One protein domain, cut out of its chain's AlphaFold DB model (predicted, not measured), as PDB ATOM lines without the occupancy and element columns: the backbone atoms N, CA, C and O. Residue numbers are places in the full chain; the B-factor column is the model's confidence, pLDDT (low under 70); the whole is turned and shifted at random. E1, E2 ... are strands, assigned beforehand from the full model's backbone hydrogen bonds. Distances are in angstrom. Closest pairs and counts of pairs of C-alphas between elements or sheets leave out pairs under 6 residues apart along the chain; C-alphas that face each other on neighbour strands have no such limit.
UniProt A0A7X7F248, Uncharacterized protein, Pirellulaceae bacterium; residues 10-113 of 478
ATOM      1  N   LEU A  10      20.401  40.476  10.884       83.06
ATOM      2  CA  LEU A  10      19.454  39.476  10.403       83.06
ATOM      3  C   LEU A  10      18.039  40.016  10.587       83.06
ATOM      4  O   LEU A  10      17.693  40.483  11.672       83.06
ATOM      5  N   THR A  11      17.235  39.938   9.531       82.44
ATOM      6  CA  THR A  11      15.810  40.288   9.570       82.44
ATOM      7  C   THR A  11      14.982  39.103   9.062       82.44
ATOM      8  O   THR A  11      15.221  38.672   7.935       82.44
ATOM      9  N   PRO A  12      14.023  38.559   9.834       82.94
ATOM     10  CA  PRO A  12      13.702  38.926  11.217       82.94
ATOM     11  C   PRO A  12      14.868  38.631  12.175       82.94
ATOM     12  O   PRO A  12      15.815  37.932  11.815       82.94
ATOM     13  N   ALA A  13      14.812  39.173  13.394       81.12
ATOM     14  CA  ALA A  13      15.834  38.929  14.408       81.12
ATOM     15  C   ALA A  13      15.851  37.438  14.795       81.12
ATOM     16  O   ALA A  13      15.001  36.961  15.548       81.12
ATOM     17  N   LEU A  14      16.808  36.692  14.241       81.88
ATOM     18  CA  LEU A  14      16.993  35.259  14.469       81.88
ATOM     19  C   LEU A  14      18.146  35.020  15.444       81.88
ATOM     20  O   LEU A  14      19.141  35.750  15.449       81.88
ATOM     21  N   ARG A  15      18.042  33.953  16.247       79.94
ATOM     22  CA  ARG A  15      19.172  33.497  17.064       79.94
ATOM     23  C   ARG A  15      20.289  33.059  16.127       79.94
ATOM     24  O   ARG A  15      20.072  32.203  15.271       79.94
ATOM     25  N   SER A  16      21.470  33.645  16.282       80.44
ATOM     26  CA  SER A  16      22.623  33.286  15.467       80.44
ATOM     27  C   SER A  16      23.913  33.242  16.275       80.44
ATOM     28  O   SER A  16      24.089  33.999  17.228       80.44
ATOM     29  N   THR A  17      24.807  32.337  15.890       80.62
ATOM     30  CA  THR A  17      26.160  32.202  16.437       80.62
ATOM     31  C   THR A  17      27.166  32.284  15.297       80.62
ATOM     32  O   THR A  17      26.983  31.650  14.258       80.62
ATOM     33  N   SER A  18      28.220  33.082  15.472       77.06
ATOM     34  CA  SER A  18      29.308  33.191  14.500       77.06
ATOM     35  C   SER A  18      30.551  32.485  15.029       77.06
ATOM     36  O   SER A  18      31.021  32.800  16.120       77.06
ATOM     37  N   THR A  19      31.089  31.562  14.239       79.94
ATOM     38  CA  THR A  19      32.304  30.806  14.555       79.94
ATOM     39  C   THR A  19      33.350  31.078  13.481       79.94
ATOM     40  O   THR A  19      33.031  31.115  12.293       79.94
ATOM     41  N   THR A  20      34.609  31.277  13.872       77.94
ATOM     42  CA  THR A  20      35.722  31.349  12.911       77.94
ATOM     43  C   THR A  20      36.311  29.952  12.757       77.94
ATOM     44  O   THR A  20      36.701  29.333  13.744       77.94
ATOM     45  N   LEU A  21      36.327  29.439  11.531       75.50
ATOM     46  CA  LEU A  21      36.888  28.140  11.179       75.50
ATOM     47  C   LEU A  21      38.423  28.204  11.157       75.50
ATOM     48  O   LEU A  21      39.012  29.274  10.996       75.50
ATOM     49  N   ALA A  22      39.074  27.043  11.275       73.56
ATOM     50  CA  ALA A  22      40.537  26.921  11.307       73.56
ATOM     51  C   ALA A  22      41.244  27.473  10.051       73.56
ATOM     52  O   ALA A  22      42.418  27.822  10.105       73.56
ATOM     53  N   ASP A  23      40.526  27.588   8.930       72.38
ATOM     54  CA  ASP A  23      41.008  28.151   7.664       72.38
ATOM     55  C   ASP A  23      40.731  29.663   7.510       72.38
ATOM     56  O   ASP A  23      40.889  30.227   6.427       72.38
ATOM     57  N   GLY A  24      40.281  30.326   8.580       68.50
ATOM     58  CA  GLY A  24      39.974  31.757   8.601       68.50
ATOM     59  C   GLY A  24      38.623  32.135   7.985       68.50
ATOM     60  O   GLY A  24      38.274  33.318   7.959       68.50
ATOM     61  N   ARG A  25      37.822  31.175   7.497       67.69
ATOM     62  CA  ARG A  25      36.436  31.446   7.082       67.69
ATOM     63  C   ARG A  25      35.546  31.665   8.306       67.69
ATOM     64  O   ARG A  25      35.753  31.064   9.353       67.69
ATOM     65  N   LYS A  26      34.513  32.499   8.170       72.62
ATOM     66  CA  LYS A  26      33.468  32.643   9.194       72.62
ATOM     67  C   LYS A  26      32.259  31.791   8.828       72.62
ATOM     68  O   LYS A  26      31.785  31.858   7.697       72.62
ATOM     69  N   GLU A  27      31.763  31.021   9.786       79.69
ATOM     70  CA  GLU A  27      30.501  30.294   9.707       79.69
ATOM     71  C   GLU A  27      29.467  31.022  10.570       79.69
ATOM     72  O   GLU A  27      29.744  31.392  11.712       79.69
ATOM     73  N   LEU A  28      28.291  31.279  10.000       81.75
ATOM     74  CA  LEU A  28      27.154  31.855  10.708       81.75
ATOM     75  C   LEU A  28      26.079  30.779  10.819       81.75
ATOM     76  O   LEU A  28      25.467  30.402   9.821       81.75
ATOM     77  N   THR A  29      25.845  30.285  12.028       81.56
ATOM     78  CA  THR A  29      24.751  29.358  12.307       81.56
ATOM     79  C   THR A  29      23.521  30.168  12.674       81.56
ATOM     80  O   THR A  29      23.537  30.895  13.662       81.56
ATOM     81  N   VAL A  30      22.455  30.045  11.886       80.75
ATOM     82  CA  VAL A  30      21.170  30.707  12.139       80.75
ATOM     83  C   VAL A  30      20.165  29.655  12.591       80.75
ATOM     84  O   VAL A  30      19.937  28.668  11.894       80.75
ATOM     85  N   GLN A  31      19.574  29.851  13.766       79.12
ATOM     86  CA  GLN A  31      18.565  28.957  14.318       79.12
ATOM     87  C   GLN A  31      17.172  29.518  14.053       79.12
ATOM     88  O   GLN A  31      16.798  30.582  14.554       79.12
ATOM     89  N   PHE A  32      16.388  28.766  13.288       76.94
ATOM     90  CA  PHE A  32      14.974  29.042  13.091       76.94
ATOM     91  C   PHE A  32      14.167  28.380  14.208       76.94
ATOM     92  O   PHE A  32      14.379  27.210  14.523       76.94
ATOM     93  N   GLY A  33      13.219  29.115  14.793       72.62
ATOM     94  CA  GLY A  33      12.238  28.524  15.704       72.62
ATOM     95  C   GLY A  33      11.352  27.486  14.995       72.62
ATOM     96  O   GLY A  33      11.318  27.456  13.755       72.62
ATOM     97  N   PRO A  34      10.614  26.650  15.744       70.75
ATOM     98  CA  PRO A  34       9.671  25.698  15.158       70.75
ATOM     99  C   PRO A  34       8.674  26.437  14.248       70.75
ATOM    100  O   PRO A  34       8.162  27.492  14.610       70.75
ATOM    101  N   SER A  35       8.444  25.919  13.041       65.62
ATOM    102  CA  SER A  35       7.424  26.430  12.112       65.62
ATOM    103  C   SER A  35       6.711  25.272  11.463       65.62
ATOM    104  O   SER A  35       7.304  24.219  11.243       65.62
ATOM    105  N   LEU A  36       5.455  25.535  11.132       55.28
ATOM    106  CA  LEU A  36       4.574  24.669  10.363       55.28
ATOM    107  C   LEU A  36       4.774  24.831   8.844       55.28
ATOM    108  O   LEU A  36       4.197  24.077   8.073       55.28
ATOM    109  N   LEU A  37       5.560  25.825   8.418       65.06
ATOM    110  CA  LEU A  37       5.868  26.094   7.015       65.06
ATOM    111  C   LEU A  37       7.214  25.478   6.619       65.06
ATOM    112  O   LEU A  37       8.228  25.714   7.286       65.06
ATOM    113  N   ASP A  38       7.220  24.793   5.475       70.75
ATOM    114  CA  ASP A  38       8.422  24.250   4.824       70.75
ATOM    115  C   ASP A  38       9.324  25.340   4.217       70.75
ATOM    116  O   ASP A  38      10.477  25.081   3.869       70.75
ATOM    117  N   GLN A  39       8.828  26.578   4.117       77.12
ATOM    118  CA  GLN A  39       9.563  27.717   3.577       77.12
ATOM    119  C   GLN A  39       9.997  28.676   4.689       77.12
ATOM    120  O   GLN A  39       9.207  29.066   5.552       77.12
ATOM    121  N   ARG A  40      11.271  29.079   4.650       82.50
ATOM    122  CA  ARG A  40      11.869  30.057   5.564       82.50
ATOM    123  C   ARG A  40      12.504  31.180   4.762       82.50
ATOM    124  O   ARG A  40      13.270  30.915   3.842       82.50
ATOM    125  N   GLU A  41      12.220  32.415   5.154       84.50
ATOM    126  CA  GLU A  41      12.816  33.612   4.565       84.50
ATOM    127  C   GLU A  41      13.534  34.414   5.651       84.50
ATOM    128  O   GLU A  41      13.044  34.560   6.774       84.50
ATOM    129  N   PHE A  42      14.723  34.907   5.321       86.94
ATOM    130  CA  PHE A  42      15.461  35.862   6.133       86.94
ATOM    131  C   PHE A  42      16.344  36.720   5.228       86.94
ATOM    132  O   PHE A  42      16.768  36.293   4.156       86.94
ATOM    133  N   SER A  43      16.638  37.930   5.680       86.75
ATOM    134  CA  SER A  43      17.562  38.860   5.046       86.75
ATOM    135  C   SER A  43      18.805  39.011   5.903       86.75
ATOM    136  O   SER A  43      18.713  39.160   7.123       86.75
ATOM    137  N   LEU A  44      19.964  38.999   5.251       86.50
ATOM    138  CA  LEU A  44      21.252  39.284   5.863       86.50
ATOM    139  C   LEU A  44      21.800  40.574   5.258       86.50
ATOM    140  O   LEU A  44      22.094  40.627   4.064       86.50
ATOM    141  N   THR A  45      21.968  41.603   6.082       85.56
ATOM    142  CA  THR A  45      22.619  42.845   5.665       85.56
ATOM    143  C   THR A  45      24.096  42.776   6.016       85.56
ATOM    144  O   THR A  45      24.462  42.538   7.169       85.56
ATOM    145  N   VAL A  46      24.947  42.997   5.016       80.19
ATOM    146  CA  VAL A  46      26.403  42.988   5.171       80.19
ATOM    147  C   VAL A  46      26.944  44.389   4.875       80.19
ATOM    148  O   VAL A  46      26.648  44.922   3.803       80.19
ATOM    149  N   PRO A  47      27.728  45.002   5.781       75.62
ATOM    150  CA  PRO A  47      28.393  46.264   5.491       75.62
ATOM    151  C   PRO A  47      29.505  46.050   4.459       75.62
ATOM    152  O   PRO A  47      30.286  45.101   4.549       75.62
ATOM    153  N   LEU A  48      29.589  46.953   3.487       71.75
ATOM    154  CA  LEU A  48      30.650  46.976   2.482       71.75
ATOM    155  C   LEU A  48      31.582  48.154   2.752       71.75
ATOM    156  O   LEU A  48      31.159  49.189   3.263       71.75
ATOM    157  N   SER A  49      32.857  47.986   2.417       65.75
ATOM    158  CA  SER A  49      33.879  49.026   2.559       65.75
ATOM    159  C   SER A  49      34.678  49.154   1.269       65.75
ATOM    160  O   SER A  49      34.665  48.246   0.443       65.75
ATOM    161  N   ASP A  50      35.431  50.240   1.107       63.22
ATOM    162  CA  ASP A  50      36.302  50.417  -0.063       63.22
ATOM    163  C   ASP A  50      37.377  49.313  -0.174       63.22
ATOM    164  O   ASP A  50      37.827  48.991  -1.271       63.22
ATOM    165  N   GLN A  51      37.761  48.691   0.949       56.59
ATOM    166  CA  GLN A  51      38.691  47.554   0.982       56.59
ATOM    167  C   GLN A  51      38.005  46.207   0.708       56.59
ATOM    168  O   GLN A  51      38.666  45.239   0.336       56.59
ATOM    169  N   ASN A  52      36.683  46.134   0.876       62.72
ATOM    170  CA  ASN A  52      35.883  44.966   0.537       62.72
ATOM    171  C   ASN A  52      34.588  45.391  -0.177       62.72
ATOM    172  O   ASN A  52      33.510  45.369   0.425       62.72
ATOM    173  N   PRO A  53      34.688  45.814  -1.451       75.62
ATOM    174  CA  PRO A  53      33.555  46.356  -2.196       75.62
ATOM    175  C   PRO A  53      32.602  45.265  -2.703       75.62
ATOM    176  O   PRO A  53      31.562  45.573  -3.278       75.62
ATOM    177  N   ALA A  54      32.962  43.988  -2.547       82.69
ATOM    178  CA  ALA A  54      32.216  42.863  -3.088       82.69
ATOM    179  C   ALA A  54      31.199  42.316  -2.082       82.69
ATOM    180  O   ALA A  54      31.548  42.004  -0.943       82.69
ATOM    181  N   VAL A  55      29.960  42.120  -2.535       85.25
ATOM    182  CA  VAL A  55      28.974  41.321  -1.805       85.25
ATOM    183  C   VAL A  55      29.530  39.904  -1.666       85.25
ATOM    184  O   VAL A  55      29.888  39.294  -2.679       85.25
ATOM    185  N   PRO A  56      29.640  39.370  -0.437       77.25
ATOM    186  CA  PRO A  56      30.163  38.032  -0.246       77.25
ATOM    187  C   PRO A  56      29.174  37.002  -0.788       77.25
ATOM    188  O   PRO A  56      27.990  37.029  -0.447       77.25
ATOM    189  N   ASP A  57      29.680  36.050  -1.567       76.12
ATOM    190  CA  ASP A  57      28.941  34.823  -1.828       76.12
ATOM    191  C   ASP A  57      28.994  33.945  -0.572       76.12
ATOM    192  O   ASP A  57      30.064  33.579  -0.072       76.12
ATOM    193  N   ILE A  58      27.823  33.682  -0.006       76.81
ATOM    194  CA  ILE A  58      27.657  32.930   1.237       76.81
ATOM    195  C   ILE A  58      27.305  31.493   0.841       76.81
ATOM    196  O   ILE A  58      26.575  31.292  -0.109       76.81
ATOM    197  N   ALA A  59      27.742  30.454   1.534       76.31
ATOM    198  CA  ALA A  59      27.207  29.108   1.277       76.31
ATOM    199  C   ALA A  59      26.123  28.806   2.316       76.31
ATOM    200  O   ALA A  59      26.371  28.987   3.507       76.31
ATOM    201  N   ILE A  60      24.932  28.366   1.897       78.75
ATOM    202  CA  ILE A  60      23.898  27.899   2.835       78.75
ATOM    203  C   ILE A  60      23.987  26.378   2.927       78.75
ATOM    204  O   ILE A  60      23.941  25.681   1.918       78.75
ATOM    205  N   ARG A  61      24.115  25.860   4.150       76.38
ATOM    206  CA  ARG A  61      24.159  24.422   4.437       76.38
ATOM    207  C   ARG A  61      22.821  23.961   5.013       76.38
ATOM    208  O   ARG A  61      22.213  24.681   5.799       76.38
ATOM    209  N   GLY A  62      22.384  22.757   4.646       74.19
ATOM    210  CA  GLY A  62      21.199  22.111   5.231       74.19
ATOM    211  C   GLY A  62      19.845  22.505   4.626       74.19
ATOM    212  O   GLY A  62      18.816  22.078   5.141       74.19
ATOM    213  N   ALA A  63      19.819  23.276   3.536       76.19
ATOM    214  CA  ALA A  63      18.592  23.575   2.797       76.19
ATOM    215  C   ALA A  63      18.408  22.605   1.614       76.19
ATOM    216  O   ALA A  63      19.376  22.269   0.935       76.19
ATOM    217  N   ARG A  64      17.166  22.162   1.359       77.44
ATOM    218  CA  ARG A  64      16.822  21.301   0.206       77.44
ATOM    219  C   ARG A  64      16.710  22.082  -1.108       77.44
ATOM    220  O   ARG A  64      16.986  21.534  -2.165       77.44
ATOM    221  N   SER A  65      16.280  23.338  -1.024       81.00
ATOM    222  CA  SER A  65      16.179  24.289  -2.132       81.00
ATOM    223  C   SER A  65      16.384  25.696  -1.580       81.00
ATOM    224  O   SER A  65      15.981  25.979  -0.448       81.00
ATOM    225  N   ILE A  66      17.050  26.556  -2.347       84.62
ATOM    226  CA  ILE A  66      17.373  27.927  -1.957       84.62
ATOM    227  C   ILE A  66      17.026  28.836  -3.131       84.62
ATOM    228  O   ILE A  66      17.604  28.711  -4.206       84.62
ATOM    229  N   GLU A  67      16.130  29.793  -2.904       86.81
ATOM    230  CA  GLU A  67      16.030  30.970  -3.761       86.81
ATOM    231  C   GLU A  67      16.841  32.089  -3.119       86.81
ATOM    232  O   GLU A  67      16.649  32.419  -1.945       86.81
ATOM    233  N   ARG A  68      17.754  32.680  -3.886       88.69
ATOM    234  CA  ARG A  68      18.593  33.765  -3.401       88.69
ATOM    235  C   ARG A  68      18.311  35.063  -4.113       88.69
ATOM    236  O   ARG A  68      18.275  35.127  -5.343       88.69
ATOM    237  N   ARG A  69      18.182  36.111  -3.302       91.56
ATOM    238  CA  ARG A  69      18.027  37.478  -3.772       91.56
ATOM    239  C   ARG A  69      19.139  38.355  -3.222       91.56
ATOM    240  O   ARG A  69      19.462  38.288  -2.038       91.56
ATOM    241  N   VAL A  70      19.719  39.171  -4.091       91.31
ATOM    242  CA  VAL A  70      20.748  40.152  -3.753       91.31
ATOM    243  C   VAL A  70      20.137  41.534  -3.925       91.31
ATOM    244  O   VAL A  70      19.717  41.893  -5.024       91.31
ATOM    245  N   ILE A  71      20.073  42.301  -2.839       91.38
ATOM    246  CA  ILE A  71      19.532  43.663  -2.836       91.38
ATOM    247  C   ILE A  71      20.710  44.633  -2.772       91.38
ATOM    248  O   ILE A  71      21.438  44.672  -1.782       91.38
ATOM    249  N   LEU A  72      20.908  45.398  -3.843       90.88
ATOM    250  CA  LEU A  72      22.015  46.337  -3.990       90.88
ATOM    251  C   LEU A  72      21.500  47.778  -3.877       90.88
ATOM    252  O   LEU A  72      20.650  48.174  -4.678       90.88
ATOM    253  N   PRO A  73      21.989  48.594  -2.927       88.94
ATOM    254  CA  PRO A  73      21.539  49.975  -2.792       88.94
ATOM    255  C   PRO A  73      22.012  50.826  -3.975       88.94
ATOM    256  O   PRO A  73      23.157  50.731  -4.413       88.94
ATOM    257  N   ARG A  74      21.153  51.712  -4.480       83.31
ATOM    258  CA  ARG A  74      21.482  52.663  -5.560       83.31
ATOM    259  C   ARG A  74      22.115  53.942  -5.040       83.31
ATOM    260  O   ARG A  74      22.689  54.698  -5.822       83.31
ATOM    261  N   ARG A  75      21.992  54.213  -3.740       80.12
ATOM    262  CA  ARG A  75      22.495  55.428  -3.098       80.12
ATOM    263  C   ARG A  75      23.066  55.137  -1.716       80.12
ATOM    264  O   ARG A  75      22.542  54.304  -0.988       80.12
ATOM    265  N   ALA A  76      24.112  55.872  -1.357       79.00
ATOM    266  CA  ALA A  76      24.579  56.036   0.015       79.00
ATOM    267  C   ALA A  76      24.474  57.526   0.365       79.00
ATOM    268  O   ALA A  76      25.266  58.343  -0.114       79.00
ATOM    269  N   GLY A  77      23.443  57.903   1.129       79.06
ATOM    270  CA  GLY A  77      23.054  59.308   1.281       79.06
ATOM    271  C   GLY A  77      22.714  59.928  -0.082       79.06
ATOM    272  O   GLY A  77      21.918  59.376  -0.836       79.06
ATOM    273  N   ASN A  78      23.370  61.036  -0.441       71.75
ATOM    274  CA  ASN A  78      23.198  61.682  -1.753       71.75
ATOM    275  C   ASN A  78      24.102  61.118  -2.862       71.75
ATOM    276  O   ASN A  78      23.972  61.520  -4.020       71.75
ATOM    277  N   ARG A  79      25.017  60.192  -2.548       72.00
ATOM    278  CA  ARG A  79      25.960  59.647  -3.528       72.00
ATOM    279  C   ARG A  79      25.328  58.475  -4.287       72.00
ATOM    280  O   ARG A  79      24.948  57.499  -3.640       72.00
ATOM    281  N   PRO A  80      25.239  58.514  -5.629       73.88
ATOM    282  CA  PRO A  80      24.824  57.354  -6.406       73.88
ATOM    283  C   PRO A  80      25.890  56.253  -6.344       73.88
ATOM    284  O   PRO A  80      27.088  56.516  -6.475       73.88
ATOM    285  N   LEU A  81      25.444  55.016  -6.159       78.06
ATOM    286  CA  LEU A  81      26.263  53.810  -6.160       78.06
ATOM    287  C   LEU A  81      26.105  53.085  -7.495       78.06
ATOM    288  O   LEU A  81      25.029  53.077  -8.095       78.06
ATOM    289  N   ARG A  82      27.191  52.472  -7.967       76.75
ATOM    290  CA  ARG A  82      27.195  51.651  -9.180       76.75
ATOM    291  C   ARG A  82      27.753  50.280  -8.859       76.75
ATOM    292  O   ARG A  82      28.773  50.177  -8.186       76.75
ATOM    293  N   TRP A  83      27.104  49.254  -9.387       83.06
ATOM    294  CA  TRP A  83      27.469  47.867  -9.145       83.06
ATOM    295  C   TRP A  83      27.927  47.209 -10.434       83.06
ATOM    296  O   TRP A  83      27.318  47.400 -11.489       83.06
ATOM    297  N   ASP A  84      29.000  46.437 -10.333       81.19
ATOM    298  CA  ASP A  84      29.392  45.470 -11.339       81.19
ATOM    299  C   ASP A  84      28.875  44.094 -10.935       81.19
ATOM    300  O   ASP A  84      29.345  43.500  -9.961       81.19
ATOM    301  N   VAL A  85      27.871  43.627 -11.668       87.12
ATOM    302  CA  VAL A  85      27.121  42.409 -11.376       87.12
ATOM    303  C   VAL A  85      27.345  41.357 -12.461       87.12
ATOM    304  O   VAL A  85      27.425  41.683 -13.647       87.12
ATOM    305  N   GLN A  86      27.464  40.092 -12.058       83.75
ATOM    306  CA  GLN A  86      27.550  38.924 -12.941       83.75
ATOM    307  C   GLN A  86      26.780  37.750 -12.334       83.75
ATOM    308  O   GLN A  86      26.774  37.579 -11.114       83.75
ATOM    309  N   ARG A  87      26.174  36.921 -13.199       85.12
ATOM    310  CA  ARG A  87      25.322  35.770 -12.818       85.12
ATOM    311  C   ARG A  87      24.149  36.156 -11.901       85.12
ATOM    312  O   ARG A  87      23.691  35.374 -11.072       85.12
ATOM    313  N   LEU A  88      23.676  37.386 -12.071       88.69
ATOM    314  CA  LEU A  88      22.542  37.965 -11.372       88.69
ATOM    315  C   LEU A  88      21.504  38.387 -12.409       88.69
ATOM    316  O   LEU A  88      21.829  39.064 -13.381       88.69
ATOM    317  N   GLU A  89      20.259  37.987 -12.194       87.94
ATOM    318  CA  GLU A  89      19.116  38.359 -13.023       87.94
ATOM    319  C   GLU A  89      18.284  39.385 -12.264       87.94
ATOM    320  O   GLU A  89      17.849  39.135 -11.142       87.94
ATOM    321  N   ARG A  90      18.067  40.569 -12.833       87.12
ATOM    322  CA  ARG A  90      17.326  41.617 -12.127       87.12
ATOM    323  C   ARG A  90      15.833  41.289 -12.080       87.12
ATOM    324  O   ARG A  90      15.226  41.064 -13.119       87.12
ATOM    325  N   ILE A  91      15.238  41.342 -10.889       90.00
ATOM    326  CA  ILE A  91      13.802  41.096 -10.669       90.00
ATOM    327  C   ILE A  91      13.042  42.417 -10.525       90.00
ATOM    328  O   ILE A  91      11.948  42.577 -11.058       90.00
ATOM    329  N   SER A  92      13.612  43.381  -9.796       86.69
ATOM    330  CA  SER A  92      12.978  44.677  -9.547       86.69
ATOM    331  C   SER A  92      14.008  45.788  -9.359       86.69
ATOM    332  O   SER A  92      15.166  45.547  -9.015       86.69
ATOM    333  N   SER A  93      13.585  47.026  -9.608       85.31
ATOM    334  CA  SER A  93      14.410  48.227  -9.467       85.31
ATOM    335  C   SER A  93      13.555  49.332  -8.856       85.31
ATOM    336  O   SER A  93      12.555  49.735  -9.446       85.31
ATOM    337  N   THR A  94      13.929  49.800  -7.668       85.19
ATOM    338  CA  THR A  94      13.320  50.955  -6.994       85.19
ATOM    339  C   THR A  94      14.293  52.143  -7.035       85.19
ATOM    340  O   THR A  94      15.450  51.989  -7.445       85.19
ATOM    341  N   PRO A  95      13.880  53.363  -6.644       80.19
ATOM    342  CA  PRO A  95      14.808  54.490  -6.514       80.19
ATOM    343  C   PRO A  95      15.929  54.257  -5.487       80.19
ATOM    344  O   PRO A  95      17.000  54.854  -5.601       80.19
ATOM    345  N   GLU A  96      15.696  53.384  -4.505       85.62
ATOM    346  CA  GLU A  96      16.605  53.139  -3.381       85.62
ATOM    347  C   GLU A  96      17.509  51.926  -3.600       85.62
ATOM    348  O   GLU A  96      18.678  51.957  -3.215       85.62
ATOM    349  N   ALA A  97      17.004  50.869  -4.241       89.25
ATOM    350  CA  ALA A  97      17.718  49.608  -4.382       89.25
ATOM    351  C   ALA A  97      17.340  48.849  -5.659       89.25
ATOM    352  O   ALA A  97      16.304  49.083  -6.277       89.25
ATOM    353  N   ILE A  98      18.196  47.908  -6.041       90.25
ATOM    354  CA  ILE A  98      17.957  46.967  -7.128       90.25
ATOM    355  C   ILE A  98      17.976  45.557  -6.550       90.25
ATOM    356  O   ILE A  98      18.915  45.198  -5.841       90.25
ATOM    357  N   THR A  99      16.954  44.764  -6.864       91.94
ATOM    358  CA  THR A  99      16.852  43.373  -6.414       91.94
ATOM    359  C   THR A  99      17.165  42.434  -7.566       91.94
ATOM    360  O   THR A  99      16.525  42.486  -8.619       91.94
ATOM    361  N   TYR A 100      18.119  41.541  -7.342       92.25
ATOM    362  CA  TYR A 100      18.524  40.502  -8.279       92.25
ATOM    363  C   TYR A 100      18.214  39.114  -7.728       92.25
ATOM    364  O   TYR A 100      18.354  38.895  -6.532       92.25
ATOM    365  N   ARG A 101      17.862  38.172  -8.600       92.06
ATOM    366  CA  ARG A 101      17.874  36.726  -8.375       92.06
ATOM    367  C   ARG A 101      19.250  36.185  -8.741       92.06
ATOM    368  O   ARG A 101      19.813  36.583  -9.759       92.06
ATOM    369  N   THR A 102      19.794  35.269  -7.951       90.56
ATOM    370  CA  THR A 102      21.003  34.535  -8.351       90.56
ATOM    371  C   THR A 102      20.660  33.496  -9.410       90.56
ATOM    372  O   THR A 102      19.750  32.697  -9.198       90.56
ATOM    373  N   VAL A 103      21.381  33.506 -10.533       83.75
ATOM    374  CA  VAL A 103      21.186  32.532 -11.622       83.75
ATOM    375  C   VAL A 103      21.948  31.235 -11.345       83.75
ATOM    376  O   VAL A 103      21.467  30.161 -11.687       83.75
ATOM    377  N   ASP A 104      23.123  31.342 -10.724       75.56
ATOM    378  CA  ASP A 104      24.021  30.224 -10.428       75.56
ATOM    379  C   ASP A 104      24.866  30.538  -9.179       75.56
ATOM    380  O   ASP A 104      24.951  31.700  -8.751       75.56
ATOM    381  N   ASP A 105      25.512  29.517  -8.621       72.56
ATOM    382  CA  ASP A 105      26.493  29.666  -7.548       72.56
ATOM    383  C   ASP A 105      27.727  30.459  -8.046       72.56
ATOM    384  O   ASP A 105      28.092  30.465  -9.233       72.56
ATOM    385  N   GLY A 106      28.391  31.190  -7.143       76.69
ATOM    386  CA  GLY A 106      29.525  32.046  -7.509       76.69
ATOM    387  C   GLY A 106      29.121  33.344  -8.212       76.69
ATOM    388  O   GLY A 106      29.850  33.828  -9.084       76.69
ATOM    389  N   PHE A 107      27.959  33.908  -7.872       85.12
ATOM    390  CA  PHE A 107      27.563  35.230  -8.357       85.12
ATOM    391  C   PHE A 107      28.566  36.309  -7.919       85.12
ATOM    392  O   PHE A 107      29.257  36.185  -6.905       85.12
ATOM    393  N   ARG A 108      28.632  37.407  -8.677       84.56
ATOM    394  CA  ARG A 108      29.504  38.544  -8.361       84.56
ATOM    395  C   ARG A 108      28.685  39.822  -8.327       84.56
ATOM    396  O   ARG A 108      27.960  40.104  -9.269       84.56
ATOM    397  N   ALA A 109      28.835  40.600  -7.261       87.56
ATOM    398  CA  ALA A 109      28.342  41.970  -7.172       87.56
ATOM    399  C   ALA A 109      29.403  42.821  -6.474       87.56
ATOM    400  O   ALA A 109      29.670  42.629  -5.291       87.56
ATOM    401  N   VAL A 110      30.044  43.725  -7.210       85.50
ATOM    402  CA  VAL A 110      31.139  44.562  -6.703       85.50
ATOM    403  C   VAL A 110      30.763  46.025  -6.825       85.50
ATOM    404  O   VAL A 110      30.398  46.484  -7.906       85.50
ATOM    405  N   LEU A 111      30.864  46.767  -5.724       80.00
ATOM    406  CA  LEU A 111      30.693  48.207  -5.729       80.00
ATOM    407  C   LEU A 111      31.829  48.840  -6.537       80.00
ATOM    408  O   LEU A 111      33.007  48.709  -6.209       80.00
ATOM    409  N   LEU A 112      31.468  49.529  -7.613       71.75
ATOM    410  CA  LEU A 112      32.413  50.298  -8.402       71.75
ATOM    411  C   LEU A 112      32.692  51.604  -7.665       71.75
ATOM    412  O   LEU A 112      31.786  52.423  -7.474       71.75
ATOM    413  N   SER A 113      33.951  51.821  -7.280       58.94
ATOM    414  CA  SER A 113      34.396  53.108  -6.755       58.94
ATOM    415  C   SER A 113      34.068  54.187  -7.782       58.94
ATOM    416  O   SER A 113      34.627  54.210  -8.880       58.94
TER     417      SER A 113
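AT A GLANCE: This is residues 10 to 113 of the 478 residues of an uncharacterized protein of Pirellulaceae bacterium (UniProt A0A7X7F248). A hairpin, E1 and E2, lies at one end of a loosely built domain, and two small sheets, E4, E7, E6 and E5, E8, stand partly face to face at the other. Short E3 lies between these ends, and the long unnamed stretch 46 to 68 loops along the domain, its C-alphas 7 to 18 A from the mean of all C-alphas. The printed part has 104 residues with no named helix and eight named strands, E1 to E8 in order, all strand in class, though only 42 residues are in them; each sheet is antiparallel. It is only just compact, close to loose, with a radius of gyration of the C-alphas of 15.2 A and spans of 41 by 34 by 27 A.

IN THESE COORDINATES: Find C-alpha 15 at (19.172, 33.497, 17.064); from there E1, residues 15 to 20, runs 17.2 A. E2 follows at 26 to 31, 16.2 A, then E3 at 43 to 45, E4 at 69 to 73, E5 at 82 to 86, E6 at 88 to 93 and E7 at 97 to 102, 15.9 A. E8, 108 to 112, ends at C-alpha 112 at (32.413, 50.298, -8.402).

HOW THE PARTS SIT: Look first at the hairpin E1 and E2, where N 17 and O 29 are 2.9 A apart, within hydrogen-bond range. E3 pairs with no named strand, but its residues 43 to 44 pair antiparallel with 10 to 11. E3 and E4 are near each other, with 7 pairs of C-alphas within 10 A. In the three-stranded sheet, E7 is the inner strand: N 70 of E4 and O 100 are 2.8 A apart, and in the hairpin E6 and E7, N 101 and O 89 are 2.7 A apart. E5 and E8 have N 84 and O 110 at 2.8 A. E5 and E6 meet only through their link.

THE WHOLE: The C-alphas farthest apart, of Leu 36 and Ser 113, are 44.6 A apart. The printed part has no cut; the links E2 to E3 and E3 to E4 are long. Confidence is under 70 at residues 24 to 25, 35 to 37, 49 to 52 and 113.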